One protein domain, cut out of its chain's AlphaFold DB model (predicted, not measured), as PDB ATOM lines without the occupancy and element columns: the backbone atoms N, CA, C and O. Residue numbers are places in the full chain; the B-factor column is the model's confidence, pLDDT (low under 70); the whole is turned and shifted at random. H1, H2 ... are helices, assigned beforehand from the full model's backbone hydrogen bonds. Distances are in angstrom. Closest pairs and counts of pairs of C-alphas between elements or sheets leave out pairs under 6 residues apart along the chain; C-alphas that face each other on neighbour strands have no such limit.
ATOM      1  N   LEU A  14     -23.752  -4.486   7.484       75.56
ATOM      2  CA  LEU A  14     -22.656  -5.127   6.758       75.56
ATOM      3  C   LEU A  14     -23.216  -6.106   5.723       75.56
ATOM      4  O   LEU A  14     -23.968  -7.023   6.086       75.56
ATOM      5  N   SER A  15     -22.807  -5.941   4.464       77.62
ATOM      6  CA  SER A  15     -23.057  -6.921   3.408       77.62
ATOM      7  C   SER A  15     -22.292  -8.224   3.674       77.62
ATOM      8  O   SER A  15     -21.393  -8.284   4.515       77.62
ATOM      9  N   GLU A  16     -22.629  -9.294   2.956       78.50
ATOM     10  CA  GLU A  16     -21.866 -10.546   3.036       78.50
ATOM     11  C   GLU A  16     -20.400 -10.344   2.621       78.50
ATOM     12  O   GLU A  16     -19.491 -10.834   3.291       78.50
ATOM     13  N   SER A  17     -20.166  -9.534   1.584       78.44
ATOM     14  CA  SER A  17     -18.822  -9.160   1.139       78.44
ATOM     15  C   SER A  17     -18.038  -8.435   2.239       78.44
ATOM     16  O   SER A  17     -16.879  -8.763   2.482       78.44
ATOM     17  N   ASP A  18     -18.676  -7.512   2.968       81.00
ATOM     18  CA  ASP A  18     -18.035  -6.811   4.089       81.00
ATOM     19  C   ASP A  18     -17.637  -7.782   5.206       81.00
ATOM     20  O   ASP A  18     -16.565  -7.660   5.793       81.00
ATOM     21  N   ARG A  19     -18.480  -8.782   5.492       83.31
ATOM     22  CA  ARG A  19     -18.188  -9.805   6.508       83.31
ATOM     23  C   ARG A  19     -17.002 -10.674   6.110       83.31
ATOM     24  O   ARG A  19     -16.171 -10.960   6.965       83.31
ATOM     25  N   GLN A  20     -16.904 -11.050   4.836       84.12
ATOM     26  CA  GLN A  20     -15.752 -11.786   4.309       84.12
ATOM     27  C   GLN A  20     -14.468 -10.959   4.431       84.12
ATOM     28  O   GLN A  20     -13.453 -11.469   4.894       84.12
ATOM     29  N   VAL A  21     -14.521  -9.663   4.105       82.81
ATOM     30  CA  VAL A  21     -13.373  -8.760   4.278       82.81
ATOM     31  C   VAL A  21     -12.984  -8.624   5.747       82.81
ATOM     32  O   VAL A  21     -11.807  -8.583   6.068       82.81
ATOM     33  N   LEU A  22     -13.943  -8.572   6.666       84.88
ATOM     34  CA  LEU A  22     -13.644  -8.453   8.095       84.88
ATOM     35  C   LEU A  22     -13.145  -9.757   8.734       84.88
ATOM     36  O   LEU A  22     -12.661  -9.705   9.868       84.88
ATOM     37  N   ALA A  23     -13.272 -10.889   8.036       86.69
ATOM     38  CA  ALA A  23     -12.791 -12.195   8.481       86.69
ATOM     39  C   ALA A  23     -11.290 -12.415   8.223       86.69
ATOM     40  O   ALA A  23     -10.700 -13.286   8.854       86.69
ATOM     41  N   GLN A  24     -10.684 -11.627   7.334       86.50
ATOM     42  CA  GLN A  24      -9.244 -11.626   7.056       86.50
ATOM     43  C   GLN A  24      -8.525 -10.520   7.840       86.50
ATOM     44  O   GLN A  24      -9.137  -9.544   8.294       86.50
ATOM     45  N   THR A  25      -7.213 -10.673   8.005       87.00
ATOM     46  CA  THR A  25      -6.336  -9.637   8.564       87.00
ATOM     47  C   THR A  25      -5.900  -8.624   7.508       87.00
ATOM     48  O   THR A  25      -6.089  -8.805   6.305       87.00
ATOM     49  N   ASP A  26      -5.320  -7.521   7.973       83.56
ATOM     50  CA  ASP A  26      -4.780  -6.472   7.114       83.56
ATOM     51  C   ASP A  26      -3.595  -6.960   6.272       83.56
ATOM     52  O   ASP A  26      -3.385  -6.461   5.169       83.56
ATOM     53  N   GLU A  27      -2.827  -7.908   6.802       83.88
ATOM     54  CA  GLU A  27      -1.658  -8.517   6.172       83.88
ATOM     55  C   GLU A  27      -2.041  -9.561   5.114       83.88
ATOM     56  O   GLU A  27      -1.319  -9.749   4.140       83.88
ATOM     57  N   GLU A  28      -3.184 -10.224   5.289       82.50
ATOM     58  CA  GLU A  28      -3.731 -11.192   4.331       82.50
ATOM     59  C   GLU A  28      -4.515 -10.517   3.195       82.50
ATOM     60  O   GLU A  28      -4.829 -11.162   2.193       82.50
ATOM     61  N   PHE A  29      -4.837  -9.226   3.334       82.12
ATOM     62  CA  PHE A  29      -5.600  -8.484   2.339       82.12
ATOM     63  C   PHE A  29      -4.786  -8.272   1.060       82.12
ATOM     64  O   PHE A  29      -3.807  -7.526   1.037       82.12
ATOM     65  N   VAL A  30      -5.244  -8.875  -0.036       78.62
ATOM     66  CA  VAL A  30      -4.662  -8.674  -1.365       78.62
ATOM     67  C   VAL A  30      -5.408  -7.555  -2.083       78.62
ATOM     68  O   VAL A  30      -6.621  -7.624  -2.276       78.62
ATOM     69  N   TYR A  31      -4.672  -6.526  -2.501       76.62
ATOM     70  CA  TYR A  31      -5.216  -5.462  -3.338       76.62
ATOM     71  C   TYR A  31      -5.559  -5.998  -4.732       76.62
ATOM     72  O   TYR A  31      -4.770  -6.716  -5.345       76.62
ATOM     73  N   HIS A  32      -6.741  -5.637  -5.228       71.56
ATOM     74  CA  HIS A  32      -7.159  -5.962  -6.588       71.56
ATOM     75  C   HIS A  32      -6.491  -5.034  -7.604       71.56
ATOM     76  O   HIS A  32      -6.153  -3.890  -7.288       71.56
ATOM     77  N   ASP A  33      -6.313  -5.531  -8.826       65.12
ATOM     78  CA  ASP A  33      -5.840  -4.706  -9.925       65.12
ATOM     79  C   ASP A  33      -6.897  -3.660 -10.320       65.12
ATOM     80  O   ASP A  33      -8.102  -3.817 -10.111       65.12
ATOM     81  N   CYS A  34      -6.439  -2.554 -10.901       57.00
ATOM     82  CA  CYS A  34      -7.301  -1.458 -11.347       57.00
ATOM     83  C   CYS A  34      -8.241  -1.840 -12.503       57.00
ATOM     84  O   CYS A  34      -9.026  -1.007 -12.947       57.00
ATOM     85  N   ASN A  35      -8.168  -3.078 -12.997       59.69
ATOM     86  CA  ASN A  35      -8.923  -3.541 -14.154       59.69
ATOM     87  C   ASN A  35     -10.316  -4.061 -13.783       59.69
ATOM     88  O   ASN A  35     -11.173  -4.155 -14.657       59.69
ATOM     89  N   THR A  36     -10.568  -4.353 -12.499       64.00
ATOM     90  CA  THR A  36     -11.881  -4.820 -12.026       64.00
ATOM     91  C   THR A  36     -12.421  -3.903 -10.929       64.00
ATOM     92  O   THR A  36     -12.488  -4.258  -9.752       64.00
ATOM     93  N   LEU A  37     -12.789  -2.682 -11.324       62.66
ATOM     94  CA  LEU A  37     -13.156  -1.583 -10.418       62.66
ATOM     95  C   LEU A  37     -14.343  -1.907  -9.493       62.66
ATOM     96  O   LEU A  37     -14.394  -1.448  -8.354       62.66
ATOM     97  N   GLU A  38     -15.262  -2.762  -9.941       62.97
ATOM     98  CA  GLU A  38     -16.402  -3.246  -9.151       62.97
ATOM     99  C   GLU A  38     -16.018  -4.188  -7.995       62.97
ATOM    100  O   GLU A  38     -16.805  -4.394  -7.070       62.97
ATOM    101  N   LEU A  39     -14.798  -4.732  -8.011       68.75
ATOM    102  CA  LEU A  39     -14.260  -5.596  -6.959       68.75
ATOM    103  C   LEU A  39     -13.387  -4.840  -5.959       68.75
ATOM    104  O   LEU A  39     -12.825  -5.460  -5.055       68.75
ATOM    105  N   LEU A  40     -13.259  -3.518  -6.085       75.69
ATOM    106  CA  LEU A  40     -12.455  -2.732  -5.160       75.69
ATOM    107  C   LEU A  40     -13.070  -2.761  -3.758       75.69
ATOM    108  O   LEU A  40     -14.074  -2.113  -3.456       75.69
ATOM    109  N   LYS A  41     -12.425  -3.527  -2.880       80.50
ATOM    110  CA  LYS A  41     -12.781  -3.651  -1.468       80.50
ATOM    111  C   LYS A  41     -11.845  -2.812  -0.612       80.50
ATOM    112  O   LYS A  41     -10.694  -2.559  -0.961       80.50
ATOM    113  N   ARG A  42     -12.351  -2.385   0.542       83.62
ATOM    114  CA  ARG A  42     -11.540  -1.716   1.563       83.62
ATOM    115  C   ARG A  42     -10.695  -2.748   2.298       83.62
ATOM    116  O   ARG A  42     -11.169  -3.855   2.545       83.62
ATOM    117  N   LYS A  43      -9.499  -2.346   2.722       86.06
ATOM    118  CA  LYS A  43      -8.707  -3.098   3.697       86.06
ATOM    119  C   LYS A  43      -9.528  -3.309   4.986       86.06
ATOM    120  O   LYS A  43     -10.338  -2.433   5.313       86.06
ATOM    121  N   PRO A  44      -9.365  -4.415   5.738       86.88
ATOM    122  CA  PRO A  44     -10.208  -4.691   6.903       86.88
ATOM    123  C   PRO A  44     -10.178  -3.571   7.952       86.88
ATOM    124  O   PRO A  44     -11.236  -3.170   8.440       86.88
ATOM    125  N   SER A  45      -9.012  -3.006   8.271       86.75
ATOM    126  CA  SER A  45      -8.883  -1.853   9.173       86.75
ATOM    127  C   SER A  45      -9.619  -0.608   8.671       86.75
ATOM    128  O   SER A  45     -10.333   0.038   9.444       86.75
ATOM    129  N   ASP A  46      -9.528  -0.297   7.379       85.62
ATOM    130  CA  ASP A  46     -10.241   0.829   6.771       85.62
ATOM    131  C   ASP A  46     -11.751   0.611   6.749       85.62
ATOM    132  O   ASP A  46     -12.511   1.550   6.994       85.62
ATOM    133  N   LEU A  47     -12.207  -0.624   6.531       85.31
ATOM    134  CA  LEU A  47     -13.622  -0.970   6.632       85.31
ATOM    135  C   LEU A  47     -14.139  -0.777   8.065       85.31
ATOM    136  O   LEU A  47     -15.223  -0.220   8.249       85.31
ATOM    137  N   ARG A  48     -13.352  -1.142   9.088       85.12
ATOM    138  CA  ARG A  48     -13.700  -0.871  10.497       85.12
ATOM    139  C   ARG A  48     -13.779   0.628  10.775       85.12
ATOM    140  O   ARG A  48     -14.782   1.090  11.312       85.12
ATOM    141  N   ARG A  49     -12.768   1.398  10.359       86.44
ATOM    142  CA  ARG A  49     -12.754   2.866  10.503       86.44
ATOM    143  C   ARG A  49     -13.957   3.506   9.820       86.44
ATOM    144  O   ARG A  49     -14.598   4.378  10.404       86.44
ATOM    145  N   TYR A  50     -14.282   3.055   8.611       84.75
ATOM    146  CA  TYR A  50     -15.433   3.526   7.855       84.75
ATOM    147  C   TYR A  50     -16.755   3.208   8.557       84.75
ATOM    148  O   TYR A  50     -17.616   4.084   8.630       84.75
ATOM    149  N   ALA A  51     -16.917   2.000   9.105       85.31
ATOM    150  CA  ALA A  51     -18.118   1.615   9.843       85.31
ATOM    151  C   ALA A  51     -18.313   2.483  11.097       85.31
ATOM    152  O   ALA A  51     -19.393   3.041  11.293       85.31
ATOM    153  N   THR A  52     -17.256   2.678  11.895       87.31
ATOM    154  CA  THR A  52     -17.292   3.551  13.079       87.31
ATOM    155  C   THR A  52     -17.620   4.994  12.703       87.31
ATOM    156  O   THR A  52     -18.536   5.585  13.272       87.31
ATOM    157  N   TRP A  53     -16.924   5.554  11.710       87.81
ATOM    158  CA  TRP A  53     -17.192   6.908  11.225       87.81
ATOM    159  C   TRP A  53     -18.631   7.052  10.716       87.81
ATOM    160  O   TRP A  53     -19.333   7.977  11.114       87.81
ATOM    161  N   SER A  54     -19.105   6.103   9.906       85.56
ATOM    162  CA  SER A  54     -20.456   6.124   9.337       85.56
ATOM    163  C   SER A  54     -21.536   6.096  10.412       85.56
ATOM    164  O   SER A  54     -22.535   6.801  10.288       85.56
ATOM    165  N   SER A  55     -21.357   5.294  11.465       85.62
ATOM    166  CA  SER A  55     -22.289   5.266  12.594       85.62
ATOM    167  C   SER A  55     -22.326   6.598  13.335       85.62
ATOM    168  O   SER A  55     -23.417   7.121  13.540       85.62
ATOM    169  N   ASN A  56     -21.168   7.190  13.632       88.38
ATOM    170  CA  ASN A  56     -21.098   8.487  14.311       88.38
ATOM    171  C   ASN A  56     -21.741   9.605  13.476       88.38
ATOM    172  O   ASN A  56     -22.491  10.425  14.001       88.38
ATOM    173  N   ILE A  57     -21.498   9.621  12.161       89.25
ATOM    174  CA  ILE A  57     -22.125  10.589  11.255       89.25
ATOM    175  C   ILE A  57     -23.643  10.414  11.218       89.25
ATOM    176  O   ILE A  57     -24.372  11.398  11.298       89.25
ATOM    177  N   LYS A  58     -24.139   9.175  11.121       86.56
ATOM    178  CA  LYS A  58     -25.585   8.909  11.128       86.56
ATOM    179  C   LYS A  58     -26.235   9.292  12.457       86.56
ATOM    180  O   LYS A  58     -27.348   9.799  12.443       86.56
ATOM    181  N   GLU A  59     -25.550   9.100  13.578       89.06
ATOM    182  CA  GLU A  59     -26.040   9.521  14.894       89.06
ATOM    183  C   GLU A  59     -26.135  11.050  15.008       89.06
ATOM    184  O   GLU A  59     -27.144  11.571  15.476       89.06
ATOM    185  N   GLN A  60     -25.125  11.780  14.527       90.06
ATOM    186  CA  GLN A  60     -25.062  13.240  14.655       90.06
ATOM    187  C   GLN A  60     -25.901  13.996  13.612       90.06
ATOM    188  O   GLN A  60     -26.487  15.033  13.921       90.06
ATOM    189  N   TYR A  61     -25.953  13.500  12.374       86.00
ATOM    190  CA  TYR A  61     -26.547  14.201  11.226       86.00
ATOM    191  C   TYR A  61     -27.781  13.482  10.651       86.00
ATOM    192  O   TYR A  61     -28.400  13.970   9.703       86.00
ATOM    193  N   GLY A  62     -28.150  12.318  11.190       87.44
ATOM    194  CA  GLY A  62     -29.237  11.459  10.704       87.44
ATOM    195  C   GLY A  62     -28.838  10.601   9.500       87.44
ATOM    196  O   GLY A  62     -29.121   9.405   9.453       87.44
ATOM    197  N   ASN A  63     -28.143  11.184   8.521       83.62
ATOM    198  CA  ASN A  63     -27.588  10.469   7.374       83.62
ATOM    199  C   ASN A  63     -26.312  11.159   6.844       83.62
ATOM    200  O   ASN A  63     -25.991  12.289   7.216       83.62
TER     201      ASN A  63
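What this domain is: This is residues 14 to 63 of the 169 residues of an uncharacterized protein of Arthroderma gypseum (strain ATCC MYA-4604 / CBS 118893) (UniProt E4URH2). One long helix, H2, has a short helix, H1, packed on its first turns at a steep angle, and between the two the chain swings out in a wide open loop, residues 24 to 43. The tip of this loop, residues 33 to 38, sticks out at one end of the domain and residues 56 to 62, of which 56 to 61 belong to H2, stick out at the other. The printed part has 50 residues with two named helices, H1 then H2, and no named strand; the class is all helix. It is loose, with a radius of gyration of the C-alphas of 12.7 A, and elongated, spanning 36 by 22 by 17 A.

Where its parts are: H1 covers residues 16 to 23, beginning at C-alpha 16 at (-21.866, -10.546, 3.036), and measures 10.7 A from first to last C-alpha. Residues 24 to 43 hold no named element. H2 covers residues 44 to 61, from C-alpha 44 at (-10.208, -4.691, 6.903) to C-alpha 61 at (-26.547, 14.201, 11.226), a length of 25.3 A.

How they stand to each other: H1 and H2 touch, and their closest C-alphas, those of Leu 22 and Pro 44, are 5.2 A apart. H2 touches H1 with residues 44 to 48 alone. The two run opposite ways at a steep tilt of 60 degrees, with their centres 15.7 A apart. In both H1 and H2 every O i to N i+4 pair is within hydrogen-bond range.

The domain as a whole: The two C-alphas farthest apart, those of Asn 35 and Gln 60, are 37.0 A apart. The printed part has no cut. The link from H1 to H2, 20 residues, is long. Without the stretches that stand free, the body of 37 residues spans 31 by 17 by 16 A. The mean pLDDT of the printed part is 80.9, and residues 33 to 39 are under 70.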